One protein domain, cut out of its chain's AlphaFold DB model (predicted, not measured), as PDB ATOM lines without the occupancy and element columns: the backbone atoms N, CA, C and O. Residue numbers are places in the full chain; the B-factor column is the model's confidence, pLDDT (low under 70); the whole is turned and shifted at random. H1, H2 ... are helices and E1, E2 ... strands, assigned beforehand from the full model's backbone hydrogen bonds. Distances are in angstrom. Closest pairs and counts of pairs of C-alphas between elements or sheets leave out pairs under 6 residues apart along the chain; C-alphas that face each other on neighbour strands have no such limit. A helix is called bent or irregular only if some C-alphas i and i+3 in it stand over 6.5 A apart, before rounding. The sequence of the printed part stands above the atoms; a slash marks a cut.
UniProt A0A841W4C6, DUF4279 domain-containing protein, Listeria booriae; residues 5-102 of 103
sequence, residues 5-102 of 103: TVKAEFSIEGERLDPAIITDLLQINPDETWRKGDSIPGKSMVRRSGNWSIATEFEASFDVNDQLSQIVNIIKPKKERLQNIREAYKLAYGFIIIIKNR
ATOM      1  N   THR A   5     296.411 359.669 278.009       95.31
ATOM      2  CA  THR A   5     296.673 361.015 278.528       95.31
ATOM      3  C   THR A   5     295.435 361.553 279.214       95.31
ATOM      4  O   THR A   5     294.325 361.374 278.702       95.31
ATOM      5  N   VAL A   6     295.632 362.205 280.350       96.44
ATOM      6  CA  VAL A   6     294.583 362.740 281.208       96.44
ATOM      7  C   VAL A   6     294.795 364.243 281.359       96.44
ATOM      8  O   VAL A   6     295.928 364.710 281.426       96.44
ATOM      9  N   LYS A   7     293.695 364.992 281.383       97.25
ATOM     10  CA  LYS A   7     293.631 366.409 281.753       97.25
ATOM     11  C   LYS A   7     292.513 366.588 282.776       97.25
ATOM     12  O   LYS A   7     291.439 366.010 282.593       97.25
ATOM     13  N   ALA A   8     292.745 367.383 283.812       98.25
ATOM     14  CA  ALA A   8     291.718 367.793 284.765       98.25
ATOM     15  C   ALA A   8     291.476 369.300 284.658       98.25
ATOM     16  O   ALA A   8     292.412 370.067 284.466       98.25
ATOM     17  N   GLU A   9     290.228 369.720 284.798       98.56
ATOM     18  CA  GLU A   9     289.805 371.116 284.758       98.56
ATOM     19  C   GLU A   9     288.843 371.392 285.912       98.56
ATOM     20  O   GLU A   9     288.010 370.550 286.252       98.56
ATOM     21  N   PHE A  10     288.952 372.577 286.506       98.69
ATOM     22  CA  PHE A  10     287.932 373.151 287.372       98.69
ATOM     23  C   PHE A  10     287.291 374.333 286.658       98.69
ATOM     24  O   PHE A  10     287.978 375.287 286.295       98.69
ATOM     25  N   SER A  11     285.975 374.261 286.480       98.38
ATOM     26  CA  SER A  11     285.183 375.277 285.799       98.38
ATOM     27  C   SER A  11     284.189 375.933 286.751       98.38
ATOM     28  O   SER A  11     283.587 375.294 287.622       98.38
ATOM     29  N   ILE A  12     284.043 377.239 286.560       98.56
ATOM     30  CA  ILE A  12     283.030 378.090 287.147       98.56
ATOM     31  C   ILE A  12     282.151 378.611 286.012       98.56
ATOM     32  O   ILE A  12     282.622 379.329 285.132       98.56
ATOM     33  N   GLU A  13     280.860 378.306 286.076       98.19
ATOM     34  CA  GLU A  13     279.880 378.708 285.074       98.19
ATOM     35  C   GLU A  13     278.795 379.603 285.670       98.19
ATOM     36  O   GLU A  13     278.375 379.446 286.821       98.19
ATOM     37  N   GLY A  14     278.294 380.538 284.866       97.56
ATOM     38  CA  GLY A  14     277.169 381.375 285.266       97.56
ATOM     39  C   GLY A  14     276.623 382.248 284.147       97.56
ATOM     40  O   GLY A  14     277.338 382.689 283.249       97.56
ATOM     41  N   GLU A  15     275.328 382.540 284.225       96.56
ATOM     42  CA  GLU A  15     274.604 383.355 283.241       96.56
ATOM     43  C   GLU A  15     275.119 384.799 283.155       96.56
ATOM     44  O   GLU A  15     275.157 385.388 282.076       96.56
ATOM     45  N   ARG A  16     275.515 385.364 284.301       95.31
ATOM     46  CA  ARG A  16     276.030 386.737 284.446       95.31
ATOM     47  C   ARG A  16     277.477 386.760 284.939       95.31
ATOM     48  O   ARG A  16     277.893 387.717 285.585       95.31
ATOM     49  N   LEU A  17     278.211 385.675 284.702       97.00
ATOM     50  CA  LEU A  17     279.601 385.562 285.117       97.00
ATOM     51  C   LEU A  17     280.440 386.630 284.405       97.00
ATOM     52  O   LEU A  17     280.428 386.710 283.176       97.00
ATOM     53  N   ASP A  18     281.193 387.408 285.186       96.88
ATOM     54  CA  ASP A  18     282.261 388.260 284.673       96.88
ATOM     55  C   ASP A  18     283.626 387.657 285.046       96.88
ATOM     56  O   ASP A  18     283.979 387.642 286.230       96.88
ATOM     57  N   PRO A  19     284.421 387.182 284.069       97.94
ATOM     58  CA  PRO A  19     285.692 386.531 284.358       97.94
ATOM     59  C   PRO A  19     286.712 387.418 285.078       97.94
ATOM     60  O   PRO A  19     287.527 386.895 285.838       97.94
ATOM     61  N   ALA A  20     286.678 388.739 284.875       97.81
ATOM     62  CA  ALA A  20     287.613 389.656 285.521       97.81
ATOM     63  C   ALA A  20     287.340 389.746 287.029       97.81
ATOM     64  O   ALA A  20     288.272 389.684 287.825       97.81
ATOM     65  N   ILE A  21     286.061 389.787 287.419       97.44
ATOM     66  CA  ILE A  21     285.649 389.772 288.831       97.44
ATOM     67  C   ILE A  21     286.075 388.458 289.495       97.44
ATOM     68  O   ILE A  21     286.625 388.468 290.591       97.44
ATOM     69  N   ILE A  22     285.855 387.317 288.835       98.00
ATOM     70  CA  ILE A  22     286.237 386.007 289.390       98.00
ATOM     71  C   ILE A  22     287.757 385.897 289.558       98.00
ATOM     72  O   ILE A  22     288.225 385.445 290.605       98.00
ATOM     73  N   THR A  23     288.516 386.365 288.565       98.25
ATOM     74  CA  THR A  23     289.987 386.414 288.598       98.25
ATOM     75  C   THR A  23     290.483 387.254 289.773       98.25
ATOM     76  O   THR A  23     291.312 386.780 290.549       98.25
ATOM     77  N   ASP A  24     289.933 388.456 289.963       97.94
ATOM     78  CA  ASP A  24     290.303 389.341 291.071       97.94
ATOM     79  C   ASP A  24     289.930 388.748 292.439       97.94
ATOM     80  O   ASP A  24     290.727 388.742 293.376       97.94
ATOM     81  N   LEU A  25     288.750 388.147 292.575       97.19
ATOM     82  CA  LEU A  25     288.365 387.559 293.853       97.19
ATOM     83  C   LEU A  25     289.240 386.345 294.195       97.19
ATOM     84  O   LEU A  25     289.723 386.224 295.324       97.19
ATOM     85  N   LEU A  26     289.482 385.440 293.247       97.38
ATOM     86  CA  LEU A  26     290.255 384.225 293.512       97.38
ATOM     87  C   LEU A  26     291.766 384.477 293.564       97.38
ATOM     88  O   LEU A  26     292.466 383.758 294.289       97.38
ATOM     89  N   GLN A  27     292.246 385.527 292.889       97.81
ATOM     90  CA  GLN A  27     293.667 385.799 292.647       97.81
ATOM     91  C   GLN A  27     294.341 384.588 291.986       97.81
ATOM     92  O   GLN A  27     295.370 384.092 292.446       97.81
ATOM     93  N   ILE A  28     293.685 384.060 290.951       97.56
ATOM     94  CA  ILE A  28     294.144 382.943 290.122       97.56
ATOM     95  C   ILE A  28     293.990 383.385 288.670       97.56
ATOM     96  O   ILE A  28     292.943 383.920 288.312       97.56
ATOM     97  N   ASN A  29     295.004 383.148 287.842       97.69
ATOM     98  CA  ASN A  29     294.893 383.372 286.406       97.69
ATOM     99  C   ASN A  29     294.157 382.184 285.765       97.69
ATOM    100  O   ASN A  29     294.593 381.051 285.969       97.69
ATOM    101  N   PRO A  30     293.056 382.415 285.032       98.31
ATOM    102  CA  PRO A  30     292.368 381.359 284.299       98.31
ATOM    103  C   PRO A  30     293.125 380.951 283.036       98.31
ATOM    104  O   PRO A  30     293.802 381.775 282.421       98.31
ATOM    105  N   ASP A  31     292.895 379.715 282.602       98.25
ATOM    106  CA  ASP A  31     293.337 379.221 281.296       98.25
ATOM    107  C   ASP A  31     292.312 379.547 280.207       98.25
ATOM    108  O   ASP A  31     292.670 379.945 279.098       98.25
ATOM    109  N   GLU A  32     291.018 379.438 280.525       97.62
ATOM    110  CA  GLU A  32     289.941 379.791 279.605       97.62
ATOM    111  C   GLU A  32     288.882 380.666 280.274       97.62
ATOM    112  O   GLU A  32     288.432 380.430 281.398       97.62
ATOM    113  N   THR A  33     288.441 381.691 279.542       98.31
ATOM    114  CA  THR A  33     287.334 382.552 279.958       98.31
ATOM    115  C   THR A  33     286.472 382.954 278.774       98.31
ATOM    116  O   THR A  33     286.954 383.099 277.652       98.31
ATOM    117  N   TRP A  34     285.186 383.153 279.035       98.06
ATOM    118  CA  TRP A  34     284.276 383.849 278.130       98.06
ATOM    119  C   TRP A  34     283.047 384.328 278.895       98.06
ATOM    120  O   TRP A  34     282.691 383.790 279.946       98.06
ATOM    121  N   ARG A  35     282.362 385.324 278.344       98.25
ATOM    122  CA  ARG A  35     281.042 385.762 278.794       98.25
ATOM    123  C   ARG A  35     279.956 385.095 277.958       98.25
ATOM    124  O   ARG A  35     280.172 384.619 276.841       98.25
ATOM    125  N   LYS A  36     278.746 385.064 278.513       97.62
ATOM    126  CA  LYS A  36     277.561 384.688 277.745       97.62
ATOM    127  C   LYS A  36     277.402 385.649 276.564       97.62
ATOM    128  O   LYS A  36     277.485 386.859 276.737       97.62
ATOM    129  N   GLY A  37     277.109 385.102 275.388       97.56
ATOM    130  CA  GLY A  37     276.945 385.874 274.157       97.56
ATOM    131  C   GLY A  37     278.230 386.055 273.349       97.56
ATOM    132  O   GLY A  37     278.132 386.400 272.174       97.56
ATOM    133  N   ASP A  38     279.403 385.743 273.910       97.62
ATOM    134  CA  ASP A  38     280.657 385.782 273.156       97.62
ATOM    135  C   ASP A  38     280.606 384.805 271.974       97.62
ATOM    136  O   ASP A  38     280.073 383.694 272.078       97.62
ATOM    137  N   SER A  39     281.157 385.205 270.828       97.38
ATOM    138  CA  SER A  39     281.219 384.347 269.643       97.38
ATOM    139  C   SER A  39     282.125 383.140 269.875       97.38
ATOM    140  O   SER A  39     283.180 383.241 270.501       97.38
ATOM    141  N   ILE A  40     281.738 381.982 269.338       96.25
ATOM    142  CA  ILE A  40     282.583 380.788 269.362       96.25
ATOM    143  C   ILE A  40     283.483 380.807 268.118       96.25
ATOM    144  O   ILE A  40     282.952 380.794 267.004       96.25
ATOM    145  N   PRO A  41     284.822 380.795 268.265       93.00
ATOM    146  CA  PRO A  41     285.730 380.799 267.122       93.00
ATOM    147  C   PRO A  41     285.408 379.681 266.121       93.00
ATOM    148  O   PRO A  41     285.223 378.522 266.497       93.00
ATOM    149  N   GLY A  42     285.315 380.043 264.841       95.56
ATOM    150  CA  GLY A  42     285.012 379.105 263.755       95.56
ATOM    151  C   GLY A  42     283.560 378.617 263.695       95.56
ATOM    152  O   GLY A  42     283.278 377.683 262.946       95.56
ATOM    153  N   LYS A  43     282.627 379.208 264.458       95.81
ATOM    154  CA  LYS A  43     281.201 378.845 264.434       95.81
ATOM    155  C   LYS A  43     280.312 380.087 264.366       95.81
ATOM    156  O   LYS A  43     280.606 381.103 264.979       95.81
ATOM    157  N   SER A  44     279.156 379.973 263.714       96.12
ATOM    158  CA  SER A  44     278.095 380.998 263.711       96.12
ATOM    159  C   SER A  44     277.253 381.005 265.000       96.12
ATOM    160  O   SER A  44     276.097 381.423 265.004       96.12
ATOM    161  N   MET A  45     277.812 380.498 266.101       96.94
ATOM    162  CA  MET A  45     277.136 380.329 267.386       96.94
ATOM    163  C   MET A  45     277.805 381.180 268.462       96.94
ATOM    164  O   MET A  45     278.998 381.474 268.388       96.94
ATOM    165  N   VAL A  46     277.041 381.497 269.504       97.88
ATOM    166  CA  VAL A  46     277.520 382.210 270.692       97.88
ATOM    167  C   VAL A  46     277.525 381.307 271.926       97.88
ATOM    168  O   VAL A  46     276.797 380.310 271.994       97.88
ATOM    169  N   ARG A  47     278.350 381.654 272.916       97.06
ATOM    170  CA  ARG A  47     278.428 380.985 274.217       97.06
ATOM    171  C   ARG A  47     277.111 381.158 274.975       97.06
ATOM    172  O   ARG A  47     276.610 382.272 275.128       97.06
ATOM    173  N   ARG A  48     276.536 380.046 275.441       96.12
ATOM    174  CA  ARG A  48     275.224 380.031 276.118       96.12
ATOM    175  C   ARG A  48     275.287 380.514 277.569       96.12
ATOM    176  O   ARG A  48     274.297 381.055 278.047       96.12
ATOM    177  N   SER A  49     276.442 380.366 278.208       96.62
ATOM    178  CA  SER A  49     276.771 380.797 279.569       96.62
ATOM    179  C   SER A  49     278.182 381.396 279.587       96.62
ATOM    180  O   SER A  49     278.958 381.188 278.648       96.62
ATOM    181  N   GLY A  50     278.507 382.156 280.634       97.88
ATOM    182  CA  GLY A  50     279.885 382.548 280.914       97.88
ATOM    183  C   GLY A  50     280.658 381.412 281.586       97.88
ATOM    184  O   GLY A  50     280.060 380.602 282.297       97.88
ATOM    185  N   ASN A  51     281.970 381.382 281.366       98.31
ATOM    186  CA  ASN A  51     282.903 380.420 281.946       98.31
ATOM    187  C   ASN A  51     284.153 381.129 282.464       98.31
ATOM    188  O   ASN A  51     284.634 382.099 281.869       98.31
ATOM    189  N   TRP A  52     284.702 380.571 283.529       98.69
ATOM    190  CA  TRP A  52     286.053 380.795 284.009       98.69
ATOM    191  C   TRP A  52     286.606 379.428 284.405       98.69
ATOM    192  O   TRP A  52     285.953 378.725 285.178       98.69
ATOM    193  N   SER A  53     287.763 379.019 283.891       98.62
ATOM    194  CA  SER A  53     288.337 377.726 284.261       98.62
ATOM    195  C   SER A  53     289.859 377.711 284.318       98.62
ATOM    196  O   SER A  53     290.540 378.517 283.685       98.62
ATOM    197  N   ILE A  54     290.368 376.774 285.119       98.69
ATOM    198  CA  ILE A  54     291.779 376.382 285.173       98.69
ATOM    199  C   ILE A  54     291.892 374.892 284.901       98.69
ATOM    200  O   ILE A  54     291.012 374.119 285.290       98.69
ATOM    201  N   ALA A  55     292.976 374.472 284.273       98.31
ATOM    202  CA  ALA A  55     293.166 373.094 283.901       98.31
ATOM    203  C   ALA A  55     294.638 372.683 283.880       98.31
ATOM    204  O   ALA A  55     295.542 373.495 283.733       98.31
ATOM    205  N   THR A  56     294.874 371.383 284.010       97.88
ATOM    206  CA  THR A  56     296.189 370.809 283.744       97.88
ATOM    207  C   THR A  56     296.416 370.718 282.238       97.88
ATOM    208  O   THR A  56     295.480 370.770 281.428       97.88
ATOM    209  N   GLU A  57     297.659 370.469 281.853       96.12
ATOM    210  CA  GLU A  57     297.946 369.972 280.515       96.12
ATOM    211  C   GLU A  57     297.479 368.517 280.352       96.12
ATOM    212  O   GLU A  57     297.058 367.852 281.306       96.12
ATOM    213  N   PHE A  58     297.523 368.020 279.112       94.94
ATOM    214  CA  PHE A  58     297.379 366.589 278.859       94.94
ATOM    215  C   PHE A  58     298.673 365.867 279.227       94.94
ATOM    216  O   PHE A  58     299.674 365.964 278.517       94.94
ATOM    217  N   GLU A  59     298.619 365.073 280.286       93.50
ATOM    218  CA  GLU A  59     299.767 364.345 280.823       93.50
ATOM    219  C   GLU A  59     299.551 362.840 280.693       93.50
ATOM    220  O   GLU A  59     298.424 362.350 280.782       93.50
ATOM    221  N   ALA A  60     300.622 362.083 280.454       92.50
ATOM    222  CA  ALA A  60     300.533 360.630 280.444       92.50
ATOM    223  C   ALA A  60     300.292 360.128 281.871       92.50
ATOM    224  O   ALA A  60     301.157 360.285 282.728       92.50
ATOM    225  N   SER A  61     299.141 359.510 282.111       90.81
ATOM    226  CA  SER A  61     298.834 358.899 283.401       90.81
ATOM    227  C   SER A  61     297.818 357.765 283.248       90.81
ATOM    228  O   SER A  61     297.031 357.721 282.295       90.81
ATOM    229  N   PHE A  62     297.874 356.837 284.200       87.94
ATOM    230  CA  PHE A  62     296.880 355.791 284.421       87.94
ATOM    231  C   PHE A  62     296.005 356.067 285.657       87.94
ATOM    232  O   PHE A  62     295.075 355.303 285.905       87.94
ATOM    233  N   ASP A  63     296.267 357.149 286.401       92.94
ATOM    234  CA  ASP A  63     295.498 357.583 287.567       92.94
ATOM    235  C   ASP A  63     295.051 359.043 287.406       92.94
ATOM    236  O   ASP A  63     295.850 359.977 287.392       92.94
ATOM    237  N   VAL A  64     293.736 359.258 287.331       93.62
ATOM    238  CA  VAL A  64     293.152 360.600 287.188       93.62
ATOM    239  C   VAL A  64     293.439 361.515 288.383       93.62
ATOM    240  O   VAL A  64     293.325 362.738 288.263       93.62
ATOM    241  N   ASN A  65     293.801 360.943 289.536       96.25
ATOM    242  CA  ASN A  65     294.140 361.708 290.729       96.25
ATOM    243  C   ASN A  65     295.438 362.505 290.563       96.25
ATOM    244  O   ASN A  65     295.574 363.551 291.203       96.25
ATOM    245  N   ASP A  66     296.347 362.080 289.680       95.81
ATOM    246  CA  ASP A  66     297.590 362.806 289.405       95.81
ATOM    247  C   ASP A  66     297.295 364.219 288.890       95.81
ATOM    248  O   ASP A  66     297.888 365.189 289.357       95.81
ATOM    249  N   GLN A  67     296.328 364.367 287.979       97.00
ATOM    250  CA  GLN A  67     295.925 365.672 287.443       97.00
ATOM    251  C   GLN A  67     294.907 366.367 288.351       97.00
ATOM    252  O   GLN A  67     294.998 367.572 288.589       97.00
ATOM    253  N   LEU A  68     293.938 365.627 288.905       97.50
ATOM    254  CA  LEU A  68     292.903 366.222 289.755       97.50
ATOM    255  C   LEU A  68     293.496 366.857 291.020       97.50
ATOM    256  O   LEU A  68     293.072 367.943 291.421       97.50
ATOM    257  N   SER A  69     294.485 366.213 291.643       97.50
ATOM    258  CA  SER A  69     295.121 366.726 292.858       97.50
ATOM    259  C   SER A  69     295.832 368.062 292.629       97.50
ATOM    260  O   SER A  69     295.772 368.926 293.502       97.50
ATOM    261  N   GLN A  70     296.415 368.286 291.445       97.38
ATOM    262  CA  GLN A  70     297.032 369.564 291.076       97.38
ATOM    263  C   GLN A  70     296.005 370.702 291.118       97.38
ATOM    264  O   GLN A  70     296.221 371.711 291.790       97.38
ATOM    265  N   ILE A  71     294.838 370.499 290.500       98.06
ATOM    266  CA  ILE A  71     293.747 371.482 290.513       98.06
ATOM    267  C   ILE A  71     293.194 371.681 291.926       98.06
ATOM    268  O   ILE A  71     293.016 372.815 292.374       98.06
ATOM    269  N   VAL A  72     292.957 370.593 292.667       98.06
ATOM    270  CA  VAL A  72     292.460 370.667 294.050       98.06
ATOM    271  C   VAL A  72     293.424 371.451 294.938       98.06
ATOM    272  O   VAL A  72     292.973 372.270 295.735       98.06
ATOM    273  N   ASN A  73     294.734 371.257 294.791       98.12
ATOM    274  CA  ASN A  73     295.740 371.974 295.572       98.12
ATOM    275  C   ASN A  73     295.724 373.488 295.308       98.12
ATOM    276  O   ASN A  73     295.949 374.258 296.240       98.12
ATOM    277  N   ILE A  74     295.383 373.918 294.088       97.62
ATOM    278  CA  ILE A  74     295.227 375.338 293.737       97.62
ATOM    279  C   ILE A  74     293.978 375.936 294.402       97.62
ATOM    280  O   ILE A  74     294.036 377.021 294.985       97.62
ATOM    281  N   ILE A  75     292.839 375.238 294.343       97.25
ATOM    282  CA  ILE A  75     291.548 375.821 294.751       97.25
ATOM    283  C   ILE A  75     291.187 375.580 296.221       97.25
ATOM    284  O   ILE A  75     290.420 376.348 296.804       97.25
ATOM    285  N   LYS A  76     291.736 374.539 296.860       97.62
ATOM    286  CA  LYS A  76     291.435 374.174 298.255       97.62
ATOM    287  C   LYS A  76     291.724 375.312 299.247       97.62
ATOM    288  O   LYS A  76     290.856 375.556 300.088       97.62
ATOM    289  N   PRO A  77     292.837 376.068 299.145       98.06
ATOM    290  CA  PRO A  77     293.068 377.244 299.991       98.06
ATOM    291  C   PRO A  77     292.036 378.366 299.798       98.06
ATOM    292  O   PRO A  77     291.896 379.229 300.658       98.06
ATOM    293  N   LYS A  78     291.304 378.371 298.678       97.38
ATOM    294  CA  LYS A  78     290.292 379.379 298.331       97.38
ATOM    295  C   LYS A  78     288.861 378.908 298.609       97.38
ATOM    296  O   LYS A  78     287.924 379.599 298.221       97.38
ATOM    297  N   LYS A  79     288.667 377.758 299.271       97.38
ATOM    298  CA  LYS A  79     287.351 377.115 299.450       97.38
ATOM    299  C   LYS A  79     286.278 378.057 300.001       97.38
ATOM    300  O   LYS A  79     285.199 378.130 299.426       97.38
ATOM    301  N   GLU A  80     286.564 378.771 301.085       97.62
ATOM    302  CA  GLU A  80     285.600 379.697 301.699       97.62
ATOM    303  C   GLU A  80     285.217 380.820 300.728       97.62
ATOM    304  O   GLU A  80     284.045 381.134 300.535       97.62
ATOM    305  N   ARG A  81     286.209 381.376 300.026       97.69
ATOM    306  CA  ARG A  81     285.973 382.415 299.029       97.69
ATOM    307  C   ARG A  81     285.145 381.899 297.853       97.69
ATOM    308  O   ARG A  81     284.223 382.584 297.430       97.69
ATOM    309  N   LEU A  82     285.425 380.691 297.371       98.06
ATOM    310  CA  LEU A  82     284.605 380.018 296.363       98.06
ATOM    311  C   LEU A  82     283.162 379.847 296.850       98.06
ATOM    312  O   LEU A  82     282.233 380.160 296.121       98.06
ATOM    313  N   GLN A  83     282.941 379.424 298.094       97.69
ATOM    314  CA  GLN A  83     281.582 379.316 298.641       97.69
ATOM    315  C   GLN A  83     280.858 380.671 298.644       97.69
ATOM    316  O   GLN A  83     279.726 380.753 298.176       97.69
ATOM    317  N   ASN A  84     281.529 381.746 299.065       97.44
ATOM    318  CA  ASN A  84     280.939 383.087 299.082       97.44
ATOM    319  C   ASN A  84     280.607 383.604 297.672       97.44
ATOM    320  O   ASN A  84     279.527 384.148 297.445       97.44
ATOM    321  N   ILE A  85     281.513 383.407 296.708       96.44
ATOM    322  CA  ILE A  85     281.304 383.815 295.313       96.44
ATOM    323  C   ILE A  85     280.140 383.034 294.694       96.44
ATOM    324  O   ILE A  85     279.333 383.612 293.963       96.44
ATOM    325  N   ARG A  86     280.032 381.732 294.983       96.31
ATOM    326  CA  ARG A  86     278.962 380.881 294.457       96.31
ATOM    327  C   ARG A  86     277.590 381.459 294.768       96.31
ATOM    328  O   ARG A  86     276.774 381.595 293.859       96.31
ATOM    329  N   GLU A  87     277.372 381.820 296.027       95.50
ATOM    330  CA  GLU A  87     276.099 382.364 296.496       95.50
ATOM    331  C   GLU A  87     275.867 383.783 295.967       95.50
ATOM    332  O   GLU A  87     274.802 384.076 295.419       95.50
ATOM    333  N   ALA A  88     276.881 384.653 296.048       95.94
ATOM    334  CA  ALA A  88     276.769 386.051 295.634       95.94
ATOM    335  C   ALA A  88     276.441 386.210 294.140       95.94
ATOM    336  O   ALA A  88     275.649 387.075 293.762       95.94
ATOM    337  N   TYR A  89     277.022 385.360 293.290       95.12
ATOM    338  CA  TYR A  89     276.907 385.463 291.833       95.12
ATOM    339  C   TYR A  89     276.052 384.356 291.200       95.12
ATOM    340  O   TYR A  89     275.889 384.342 289.980       95.12
ATOM    341  N   LYS A  90     275.469 383.457 292.008       96.25
ATOM    342  CA  LYS A  90     274.662 382.305 291.562       96.25
ATOM    343  C   LYS A  90     275.398 381.446 290.529       96.25
ATOM    344  O   LYS A  90     274.886 381.188 289.439       96.25
ATOM    345  N   LEU A  91     276.620 381.045 290.869       97.75
ATOM    346  CA  LEU A  91     277.496 380.273 289.983       97.75
ATOM    347  C   LEU A  91     277.362 378.764 290.218       97.75
ATOM    348  O   LEU A  91     277.000 378.307 291.305       97.75
ATOM    349  N   ALA A  92     277.700 377.987 289.194       98.00
ATOM    350  CA  ALA A  92     277.847 376.540 289.259       98.00
ATOM    351  C   ALA A  92     279.323 376.164 289.115       98.00
ATOM    352  O   ALA A  92     280.039 376.780 288.332       98.00
ATOM    353  N   TYR A  93     279.769 375.161 289.873       98.06
ATOM    354  CA  TYR A  93     281.148 374.671 289.848       98.06
ATOM    355  C   TYR A  93     281.178 373.219 289.394       98.06
ATOM    356  O   TYR A  93     280.314 372.433 289.792       98.06
ATOM    357  N   GLY A  94     282.194 372.854 288.618       97.69
ATOM    358  CA  GLY A  94     282.376 371.493 288.130       97.69
ATOM    359  C   GLY A  94     283.843 371.127 287.967       97.69
ATOM    360  O   GLY A  94     284.675 371.976 287.656       97.69
ATOM    361  N   PHE A  95     284.145 369.845 288.164       97.94
ATOM    362  CA  PHE A  95     285.393 369.254 287.697       97.94
ATOM    363  C   PHE A  95     285.133 368.502 286.399       97.94
ATOM    364  O   PHE A  95     284.191 367.713 286.316       97.94
ATOM    365  N   ILE A  96     285.983 368.726 285.406       97.81
ATOM    366  CA  ILE A  96     285.922 368.064 284.106       97.81
ATOM    367  C   ILE A  96     287.207 367.252 283.957       97.81
ATOM    368  O   ILE A  96     288.305 367.784 284.085       97.81
ATOM    369  N   ILE A  97     287.074 365.950 283.700       97.12
ATOM    370  CA  ILE A  97     288.211 365.056 283.461       97.12
ATOM    371  C   ILE A  97     288.144 364.584 282.016       97.12
ATOM    372  O   ILE A  97     287.147 364.003 281.584       97.12
ATOM    373  N   ILE A  98     289.216 364.822 281.268       96.31
ATOM    374  CA  ILE A  98     289.322 364.445 279.863       96.31
ATOM    375  C   ILE A  98     290.358 363.336 279.740       96.31
ATOM    376  O   ILE A  98     291.548 363.560 279.954       96.31
ATOM    377  N   ILE A  99     289.907 362.147 279.338       95.38
ATOM    378  CA  ILE A  99     290.766 360.987 279.090       95.38
ATOM    379  C   ILE A  99     290.860 360.765 277.583       95.38
ATOM    380  O   ILE A  99     289.856 360.534 276.906       95.38
ATOM    381  N   LYS A 100     292.078 360.825 277.045       93.31
ATOM    382  CA  LYS A 100     292.368 360.548 275.636       93.31
ATOM    383  C   LYS A 100     293.168 359.260 275.513       93.31
ATOM    384  O   LYS A 100     294.324 359.188 275.931       93.31
ATOM    385  N   ASN A 101     292.562 358.273 274.860       87.50
ATOM    386  CA  ASN A 101     293.231 357.052 274.428       87.50
ATOM    387  C   ASN A 101     293.705 357.235 272.981       87.50
ATOM    388  O   ASN A 101     292.901 357.563 272.106       87.50
ATOM    389  N   ARG A 102     294.998 357.026 272.704       71.62
ATOM    390  CA  ARG A 102     295.487 356.969 271.318       71.62
ATOM    391  C   ARG A 102     295.014 355.651 270.689       71.62
ATOM    392  O   ARG A 102     295.411 354.587 271.166       71.62
TER     393      ARG A 102
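AT A GLANCE: This is residues 5 to 102 of the 103 residues of the protein "DUF4279 domain-containing protein" of Listeria booriae (UniProt A0A841W4C6). A twisted sheet of four strands has H1 and the long, bent H2 over one face, making two layers, and the loop of residues 35 to 49 lies 13 to 24 A from the mean of the C-alphas. The printed part has 98 residues, running E1, H1, E2, E3, H2, E4; the sheet's order is E2, E3, E1, E4, all antiparallel. The class is mixed, helices and strands; the whole is compact, with a radius of gyration of the C-alphas of 14.3 A, and flat, spanning 38 by 37 by 18 A.

IN THESE COORDINATES: Find C-alpha 5 at (296.673, 361.015, 278.528); from there E1 runs 29.0 A to residue 14. Next come H1, residues 19 to 26, E2, residues 32 to 34, and E3, residues 50 to 55. H2, residues 65 to 89, is one helix by its hydrogen bonds but bent, C-alphas 77 and 80 being 8.0 A apart; its arms are H2a, residues 65 to 77, irregular with C-alphas 74 and 77 at 6.9 A, and H2b, residues 80 to 89. E4, residues 92 to 100, runs 25.5 A to C-alpha 100 at (292.368, 360.548, 275.636).

HOW THE PARTS SIT: Look for N 10 and O 54 at 2.8 A between E1 and E3, N 7 and O 98 at 2.9 A between E1 and E4, and N 34 and O 51 at 3.1 A in the hairpin E2 and E3. E1, H1, E2 and E3, H2, E4 are split strand-helix-strand units, a third strand between their two strands, with right-handed crossovers. H2a runs along the strands at a height over the sheet of 9.0 A; its closest C-alphas to E1 are Leu 68 and Ala 8, 5.4 A. H1, on the same face, is over E3 at a height of 10.2 A, with the C-alphas of Pro 19 and Trp 52 closest, 5.8 A. H1 and H2b only just touch, with 3 pairs of C-alphas within 8 A, the closest Leu 26 and Arg 81 at 7.2 A. Each O i to N i+4 pair is within hydrogen-bond range in H1 and H2b, and 7 of 9 in H2a.

THE WHOLE: The C-alphas farthest apart, of Ala 88 and Arg 102, are 42.3 A apart. The printed part has no cut, the link E2 to E3 is long, and no printed residue is under pLDDT 70.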